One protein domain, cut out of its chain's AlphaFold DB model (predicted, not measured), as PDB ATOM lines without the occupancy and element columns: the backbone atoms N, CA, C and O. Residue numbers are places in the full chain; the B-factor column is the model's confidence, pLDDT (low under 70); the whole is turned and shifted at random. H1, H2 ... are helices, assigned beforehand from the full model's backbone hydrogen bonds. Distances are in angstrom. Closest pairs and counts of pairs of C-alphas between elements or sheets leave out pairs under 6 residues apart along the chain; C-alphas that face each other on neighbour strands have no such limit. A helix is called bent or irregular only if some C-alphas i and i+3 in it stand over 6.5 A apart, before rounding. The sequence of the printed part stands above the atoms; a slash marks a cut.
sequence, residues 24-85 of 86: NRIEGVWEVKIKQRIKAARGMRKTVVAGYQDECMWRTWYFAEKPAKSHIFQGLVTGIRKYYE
ATOM      1  N   ASN A  24     138.931 201.715 124.447       91.69
ATOM      2  CA  ASN A  24     140.372 201.780 124.764       91.69
ATOM      3  C   ASN A  24     141.232 200.779 123.976       91.69
ATOM      4  O   ASN A  24     142.293 201.124 123.464       91.69
ATOM      5  N   ARG A  25     140.783 199.519 123.862       87.81
ATOM      6  CA  ARG A  25     141.527 198.486 123.124       87.81
ATOM      7  C   ARG A  25     141.564 198.775 121.622       87.81
ATOM      8  O   ARG A  25     142.605 198.590 121.000       87.81
ATOM      9  N   ILE A  26     140.448 199.230 121.054       88.50
ATOM     10  CA  ILE A  26     140.332 199.577 119.630       88.50
ATOM     11  C   ILE A  26     141.221 200.789 119.328       88.50
ATOM     12  O   ILE A  26     142.018 200.754 118.392       88.50
ATOM     13  N   GLU A  27     141.150 201.823 120.166       91.38
ATOM     14  CA  GLU A  27     141.966 203.035 120.057       91.38
ATOM     15  C   GLU A  27     143.462 202.735 120.194       91.38
ATOM     16  O   GLU A  27     144.264 203.193 119.378       91.38
ATOM     17  N   GLY A  28     143.841 201.905 121.171       90.81
ATOM     18  CA  GLY A  28     145.226 201.486 121.377       90.81
ATOM     19  C   GLY A  28     145.786 200.705 120.186       90.81
ATOM     20  O   GLY A  28     146.898 200.978 119.735       90.81
ATOM     21  N   VAL A  29     145.010 199.775 119.620       88.69
ATOM     22  CA  VAL A  29     145.395 199.053 118.394       88.69
ATOM     23  C   VAL A  29     145.568 200.023 117.224       88.69
ATOM     24  O   VAL A  29     146.574 199.955 116.511       88.69
ATOM     25  N   TRP A  30     144.625 200.946 117.041       91.69
ATOM     26  CA  TRP A  30     144.666 201.931 115.965       91.69
ATOM     27  C   TRP A  30     145.898 202.837 116.041       91.69
ATOM     28  O   TRP A  30     146.606 202.994 115.044       91.69
ATOM     29  N   GLU A  31     146.194 203.404 117.212       93.50
ATOM     30  CA  GLU A  31     147.330 204.312 117.373       93.50
ATOM     31  C   GLU A  31     148.668 203.566 117.310       93.50
ATOM     32  O   GLU A  31     149.540 203.930 116.520       93.50
ATOM     33  N   VAL A  32     148.825 202.492 118.091       89.44
ATOM     34  CA  VAL A  32     150.129 201.841 118.300       89.44
ATOM     35  C   VAL A  32     150.490 200.887 117.167       89.44
ATOM     36  O   VAL A  32     151.641 200.850 116.737       89.44
ATOM     37  N   LYS A  33     149.543 200.084 116.671       85.56
ATOM     38  CA  LYS A  33     149.863 199.040 115.683       85.56
ATOM     39  C   LYS A  33     149.721 199.546 114.250       85.56
ATOM     40  O   LYS A  33     150.560 199.207 113.417       85.56
ATOM     41  N   ILE A  34     148.705 200.367 113.973       89.56
ATOM     42  CA  ILE A  34     148.359 200.762 112.601       89.56
ATOM     43  C   ILE A  34     148.968 202.121 112.234       89.56
ATOM     44  O   ILE A  34     149.819 202.197 111.343       89.56
ATOM     45  N   LYS A  35     148.597 203.202 112.931       91.12
ATOM     46  CA  LYS A  35     149.052 204.562 112.595       91.12
ATOM     47  C   LYS A  35     150.563 204.733 112.675       91.12
ATOM     48  O   LYS A  35     151.131 205.341 111.770       91.12
ATOM     49  N   GLN A  36     151.222 204.218 113.716       91.69
ATOM     50  CA  GLN A  36     152.684 204.318 113.835       91.69
ATOM     51  C   GLN A  36     153.402 203.714 112.623       91.69
ATOM     52  O   GLN A  36     154.335 204.314 112.096       91.69
ATOM     53  N   ARG A  37     152.926 202.568 112.127       87.12
ATOM     54  CA  ARG A  37     153.485 201.909 110.941       87.12
ATOM     55  C   ARG A  37     153.224 202.679 109.657       87.12
ATOM     56  O   ARG A  37     154.152 202.860 108.875       87.12
ATOM     57  N   ILE A  38     152.007 203.188 109.471       91.31
ATOM     58  CA  ILE A  38     151.679 204.049 108.327       91.31
ATOM     59  C   ILE A  38     152.575 205.296 108.329       91.31
ATOM     60  O   ILE A  38     153.126 205.656 107.292       91.31
ATOM     61  N   LYS A  39     152.779 205.933 109.490       92.25
ATOM     62  CA  LYS A  39     153.677 207.091 109.633       92.25
ATOM     63  C   LYS A  39     155.131 206.726 109.317       92.25
ATOM     64  O   LYS A  39     155.773 207.445 108.556       92.25
ATOM     65  N   ALA A  40     155.629 205.598 109.830       91.06
ATOM     66  CA  ALA A  40     156.979 205.108 109.540       91.06
ATOM     67  C   ALA A  40     157.198 204.826 108.041       91.06
ATOM     68  O   ALA A  40     158.286 205.058 107.523       91.06
ATOM     69  N   ALA A  41     156.150 204.396 107.332       89.88
ATOM     70  CA  ALA A  41     156.153 204.195 105.884       89.88
ATOM     71  C   ALA A  41     155.952 205.488 105.062       89.88
ATOM     72  O   ALA A  41     155.864 205.419 103.840       89.88
ATOM     73  N   ARG A  42     155.892 206.666 105.708       93.00
ATOM     74  CA  ARG A  42     155.593 207.977 105.089       93.00
ATOM     75  C   ARG A  42     154.212 208.049 104.428       93.00
ATOM     76  O   ARG A  42     154.012 208.756 103.443       93.00
ATOM     77  N   GLY A  43     153.243 207.358 105.014       91.25
ATOM     78  CA  GLY A  43     151.867 207.320 104.544       91.25
ATOM     79  C   GLY A  43     151.537 206.055 103.758       91.25
ATOM     80  O   GLY A  43     152.344 205.146 103.589       91.25
ATOM     81  N   MET A  44     150.282 205.982 103.326       90.38
ATOM     82  CA  MET A  44     149.711 204.834 102.633       90.38
ATOM     83  C   MET A  44     148.535 205.312 101.776       90.38
ATOM     84  O   MET A  44     147.811 206.231 102.169       90.38
ATOM     85  N   ARG A  45     148.320 204.698 100.605       93.12
ATOM     86  CA  ARG A  45     147.138 204.999  99.782       93.12
ATOM     87  C   ARG A  45     145.876 204.625 100.561       93.12
ATOM     88  O   ARG A  45     145.790 203.523 101.092       93.12
ATOM     89  N   LYS A  46     144.869 205.504 100.593       90.00
ATOM     90  CA  LYS A  46     143.614 205.257 101.334       90.00
ATOM     91  C   LYS A  46     142.946 203.934 100.943       90.00
ATOM     92  O   LYS A  46     142.408 203.249 101.802       90.00
ATOM     93  N   THR A  47     143.053 203.556  99.670       94.56
ATOM     94  CA  THR A  47     142.493 202.315  99.119       94.56
ATOM     95  C   THR A  47     143.070 201.040  99.733       94.56
ATOM     96  O   THR A  47     142.393 200.022  99.715       94.56
ATOM     97  N   VAL A  48     144.285 201.073 100.290       89.94
ATOM     98  CA  VAL A  48     144.928 199.878 100.872       89.94
ATOM     99  C   VAL A  48     144.869 199.848 102.403       89.94
ATOM    100  O   VAL A  48     145.255 198.854 103.008       89.94
ATOM    101  N   VAL A  49     144.360 200.910 103.040       89.56
ATOM    102  CA  VAL A  49     144.285 200.997 104.507       89.56
ATOM    103  C   VAL A  49     143.399 199.892 105.081       89.56
ATOM    104  O   VAL A  49     143.782 199.297 106.082       89.56
ATOM    105  N   ALA A  50     142.263 199.585 104.448       89.19
ATOM    106  CA  ALA A  50     141.370 198.516 104.901       89.19
ATOM    107  C   ALA A  50     142.078 197.150 104.897       89.19
ATOM    108  O   ALA A  50     142.207 196.530 105.946       89.19
ATOM    109  N   GLY A  51     142.672 196.755 103.766       89.38
ATOM    110  CA  GLY A  51     143.417 195.492 103.679       89.38
ATOM    111  C   GLY A  51     144.609 195.422 104.640       89.38
ATOM    112  O   GLY A  51     144.954 194.355 105.139       89.38
ATOM    113  N   TYR A  52     145.220 196.566 104.963       87.88
ATOM    114  CA  TYR A  52     146.264 196.627 105.980       87.88
ATOM    115  C   TYR A  52     145.733 196.417 107.406       87.88
ATOM    116  O   TYR A  52     146.380 195.755 108.218       87.88
ATOM    117  N   GLN A  53     144.557 196.964 107.727       89.38
ATOM    118  CA  GLN A  53     143.889 196.708 109.005       89.38
ATOM    119  C   GLN A  53     143.529 195.227 109.141       89.38
ATOM    120  O   GLN A  53     143.796 194.640 110.193       89.38
ATOM    121  N   ASP A  54     143.006 194.623 108.074       87.44
ATOM    122  CA  ASP A  54     142.682 193.197 108.026       87.44
ATOM    123  C   ASP A  54     143.932 192.342 108.262       87.44
ATOM    124  O   ASP A  54     143.919 191.431 109.090       87.44
ATOM    125  N   GLU A  55     145.048 192.678 107.609       86.25
ATOM    126  CA  GLU A  55     146.335 192.004 107.803       86.25
ATOM    127  C   GLU A  55     146.857 192.144 109.240       86.25
ATOM    128  O   GLU A  55     147.293 191.159 109.842       86.25
ATOM    129  N   CYS A  56     146.752 193.337 109.831       85.94
ATOM    130  CA  CYS A  56     147.103 193.563 111.231       85.94
ATOM    131  C   CYS A  56     146.242 192.715 112.179       85.94
ATOM    132  O   CYS A  56     146.778 192.111 113.112       85.94
ATOM    133  N   MET A  57     144.929 192.635 111.947       85.69
ATOM    134  CA  MET A  57     144.009 191.827 112.755       85.69
ATOM    135  C   MET A  57     144.276 190.339 112.613       85.69
ATOM    136  O   MET A  57     144.466 189.658 113.624       85.69
ATOM    137  N   TRP A  58     144.421 189.864 111.380       84.50
ATOM    138  CA  TRP A  58     144.849 188.506 111.090       84.50
ATOM    139  C   TRP A  58     146.136 188.165 111.852       84.50
ATOM    140  O   TRP A  58     146.190 187.157 112.559       84.50
ATOM    141  N   ARG A  59     147.143 189.050 111.844       83.12
ATOM    142  CA  ARG A  59     148.374 188.799 112.602       83.12
ATOM    143  C   ARG A  59     148.144 188.643 114.105       83.12
ATOM    144  O   ARG A  59     148.764 187.787 114.726       83.12
ATOM    145  N   THR A  60     147.266 189.449 114.696       81.50
ATOM    146  CA  THR A  60     146.971 189.352 116.137       81.50
ATOM    147  C   THR A  60     146.199 188.094 116.525       81.50
ATOM    148  O   THR A  60     146.256 187.687 117.681       81.50
ATOM    149  N   TRP A  61     145.475 187.478 115.590       84.12
ATOM    150  CA  TRP A  61     144.705 186.263 115.860       84.12
ATOM    151  C   TRP A  61     145.539 184.990 115.752       84.12
ATOM    152  O   TRP A  61     145.256 184.027 116.459       84.12
ATOM    153  N   TYR A  62     146.544 184.983 114.872       81.44
ATOM    154  CA  TYR A  62     147.279 183.764 114.518       81.44
ATOM    155  C   TYR A  62     148.751 183.758 114.948       81.44
ATOM    156  O   TYR A  62     149.399 182.721 114.822       81.44
ATOM    157  N   PHE A  63     149.295 184.865 115.470       81.00
ATOM    158  CA  PHE A  63     150.693 184.928 115.909       81.00
ATOM    159  C   PHE A  63     150.867 185.612 117.264       81.00
ATOM    160  O   PHE A  63     150.171 186.571 117.597       81.00
ATOM    161  N   ALA A  64     151.880 185.162 118.006       75.50
ATOM    162  CA  ALA A  64     152.425 185.894 119.145       75.50
ATOM    163  C   ALA A  64     153.136 187.184 118.689       75.50
ATOM    164  O   ALA A  64     153.471 187.344 117.512       75.50
ATOM    165  N   GLU A  65     153.395 188.113 119.614       71.19
ATOM    166  CA  GLU A  65     154.117 189.342 119.276       71.19
ATOM    167  C   GLU A  65     155.526 189.033 118.741       71.19
ATOM    168  O   GLU A  65     156.311 188.346 119.386       71.19
ATOM    169  N   LYS A  66     155.846 189.582 117.557       72.25
ATOM    170  CA  LYS A  66     157.123 189.392 116.836       72.25
ATOM    171  C   LYS A  66     157.440 187.909 116.552       72.25
ATOM    172  O   LYS A  66     158.459 187.397 117.016       72.25
ATOM    173  N   PRO A  67     156.613 187.218 115.747       75.75
ATOM    174  CA  PRO A  67     156.899 185.838 115.385       75.75
ATOM    175  C   PRO A  67     158.181 185.773 114.547       75.75
ATOM    176  O   PRO A  67     158.450 186.661 113.730       75.75
ATOM    177  N   ALA A  68     158.960 184.702 114.710       80.81
ATOM    178  CA  ALA A  68     160.043 184.411 113.776       80.81
ATOM    179  C   ALA A  68     159.488 184.347 112.342       80.81
ATOM    180  O   ALA A  68     158.366 183.882 112.124       80.81
ATOM    181  N   LYS A  69     160.267 184.804 111.352       76.50
ATOM    182  CA  LYS A  69     159.818 184.861 109.946       76.50
ATOM    183  C   LYS A  69     159.325 183.501 109.436       76.50
ATOM    184  O   LYS A  69     158.340 183.459 108.706       76.50
ATOM    185  N   SER A  70     159.963 182.414 109.871       76.38
ATOM    186  CA  SER A  70     159.580 181.030 109.566       76.38
ATOM    187  C   SER A  70     158.151 180.686 110.001       76.38
ATOM    188  O   SER A  70     157.469 179.935 109.313       76.38
ATOM    189  N   HIS A  71     157.656 181.281 111.089       77.25
ATOM    190  CA  HIS A  71     156.313 181.011 111.597       77.25
ATOM    191  C   HIS A  71     155.217 181.738 110.820       77.25
ATOM    192  O   HIS A  71     154.081 181.283 110.855       77.25
ATOM    193  N   ILE A  72     155.529 182.821 110.089       78.06
ATOM    194  CA  ILE A  72     154.527 183.624 109.359       78.06
ATOM    195  C   ILE A  72     153.763 182.765 108.349       78.06
ATOM    196  O   ILE A  72     152.538 182.847 108.269       78.06
ATOM    197  N   PHE A  73     154.476 181.916 107.608       78.38
ATOM    198  CA  PHE A  73     153.854 181.010 106.644       78.38
ATOM    199  C   PHE A  73     152.944 179.989 107.338       78.38
ATOM    200  O   PHE A  73     151.831 179.737 106.888       78.38
ATOM    201  N   GLN A  74     153.370 179.464 108.486       80.31
ATOM    202  CA  GLN A  74     152.587 178.489 109.238       80.31
ATOM    203  C   GLN A  74     151.271 179.080 109.756       80.31
ATOM    204  O   GLN A  74     150.228 178.449 109.621       80.31
ATOM    205  N   GLY A  75     151.274 180.314 110.268       79.75
ATOM    206  CA  GLY A  75     150.019 180.958 110.670       79.75
ATOM    207  C   GLY A  75     149.122 181.354 109.491       79.75
ATOM    208  O   GLY A  75     147.908 181.421 109.669       79.75
ATOM    209  N   LEU A  76     149.669 181.545 108.280       81.12
ATOM    210  CA  LEU A  76     148.865 181.687 107.053       81.12
ATOM    211  C   LEU A  76     148.103 180.406 106.756       81.12
ATOM    212  O   LEU A  76     146.886 180.452 106.587       81.12
ATOM    213  N   VAL A  77     148.794 179.268 106.787       83.62
ATOM    214  CA  VAL A  77     148.166 177.957 106.612       83.62
ATOM    215  C   VAL A  77     147.098 177.723 107.686       83.62
ATOM    216  O   VAL A  77     145.974 177.365 107.348       83.62
ATOM    217  N   THR A  78     147.390 178.007 108.960       83.69
ATOM    218  CA  THR A  78     146.408 177.887 110.054       83.69
ATOM    219  C   THR A  78     145.174 178.765 109.832       83.69
ATOM    220  O   THR A  78     144.051 178.315 110.056       83.69
ATOM    221  N   GLY A  79     145.361 180.005 109.372       81.44
ATOM    222  CA  GLY A  79     144.257 180.916 109.075       81.44
ATOM    223  C   GLY A  79     143.357 180.415 107.945       81.44
ATOM    224  O   GLY A  79     142.137 180.442 108.088       81.44
ATOM    225  N   ILE A  80     143.951 179.905 106.860       84.25
ATOM    226  CA  ILE A  80     143.220 179.327 105.720       84.25
ATOM    227  C   ILE A  80     142.419 178.105 106.172       84.25
ATOM    228  O   ILE A  80     141.216 178.043 105.935       84.25
ATOM    229  N   ARG A  81     143.057 177.170 106.882       85.44
ATOM    230  CA  ARG A  81     142.404 175.955 107.391       85.44
ATOM    231  C   ARG A  81     141.204 176.262 108.278       85.44
ATOM    232  O   ARG A  81     140.149 175.664 108.116       85.44
ATOM    233  N   LYS A  82     141.341 177.247 109.169       82.00
ATOM    234  CA  LYS A  82     140.246 177.682 110.043       82.00
ATOM    235  C   LYS A  82     139.084 178.311 109.272       82.00
ATOM    236  O   LYS A  82     137.946 178.161 109.694       82.00
ATOM    237  N   TYR A  83     139.361 179.041 108.192       82.38
ATOM    238  CA  TYR A  83     138.323 179.710 107.404       82.38
ATOM    239  C   TYR A  83     137.558 178.745 106.493       82.38
ATOM    240  O   TYR A  83     136.348 178.876 106.352       82.38
ATOM    241  N   TYR A  84     138.262 177.787 105.890       87.50
ATOM    242  CA  TYR A  84     137.678 176.815 104.962       87.50
ATOM    243  C   TYR A  84     137.291 175.478 105.620       87.50
ATOM    244  O   TYR A  84     136.846 174.581 104.915       87.50
ATOM    245  N   GLU A  85     137.462 175.342 106.939       77.50
ATOM    246  CA  GLU A  85     137.150 174.131 107.720       77.50
ATOM    247  C   GLU A  85     137.833 172.843 107.196       77.50
ATOM    248  O   GLU A  85     137.232 171.770 107.182       77.50
TER     249      GLU A  85
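What this domain is: This is residues 24 to 85 of the 86 residues of an uncharacterized protein of Phytophthora sojae (strain P6497) (UniProt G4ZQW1). What shape do these atoms make? Three helices make an open, stepped arrangement: H2 is the middle piece, H1 stands steeply tilted on one side of it, and H3 is set across its end, near residues 58 to 62 of H2. H1 and H3 have no contact with each other, and residues 80 to 85, of which 80 to 84 belong to H3, stick out. What is it built of, and how large is it? The printed part has 62 residues with three named helices in the order H1, H2, H3 and no named strand, and its class is all helix. It is only just loose, close to compact, with a radius of gyration of the C-alphas of 13.1 A and spans of 35 by 25 by 24 A.

How they stand to each other: Which helices touch? H2, residues 46 to 62, and H1, residues 24 to 40, only just touch, with 3 pairs of C-alphas within 8 A; H2 touches H1 with its residues 53 to 56 alone, and H1 touches H2 with its residues 33 to 34 alone. Their closest C-alphas are those of Ile 34 and Gln 53, 7.0 A apart, and they run opposite ways at a steep tilt of 59 degrees. Which other two helices touch, and where? H2 touches H3, residues 69 to 84, with its residues 58 to 62 alone, and H3 does so with residues 75 to 79 alone; the closest C-alphas, of Tyr 62 and Gly 75, are 5.5 A apart, and the lines are about perpendicular at 87 degrees. Which pair stays apart? H1 and H3 are apart. How complete are the helices' backbones? The O i to N i+4 pairs within hydrogen-bond range are 9 of 13 in H1, 11 of 13 in H2 and 10 of 12 in H3.

Where its parts are: Where do the helices begin and end? H1 runs 22.8 A from C-alpha 24 at (140.372, 201.780, 124.764) to C-alpha 40; H2 is 25.5 A long and begins at C-alpha 46 at (143.614, 205.257, 101.334). H3 is 24.1 A long and ends at C-alpha 84 at (137.678, 176.815, 104.962). Is any helix bent or irregular? None is bent, but H2 is irregular: C-alphas 47 and 50 are 7.0 A apart.

The domain as a whole: How far does it reach? The two C-alphas farthest apart are those of Arg 42 and Glu 85, at 38.6 A. Is there a cut, or a long link? The printed part has no cut; the link from H1 to H2 is tight with 5 residues, and that from H2 to H3 is short with 6. How confident is the model? The mean pLDDT of the printed part is 85.5, and no printed residue is under 70.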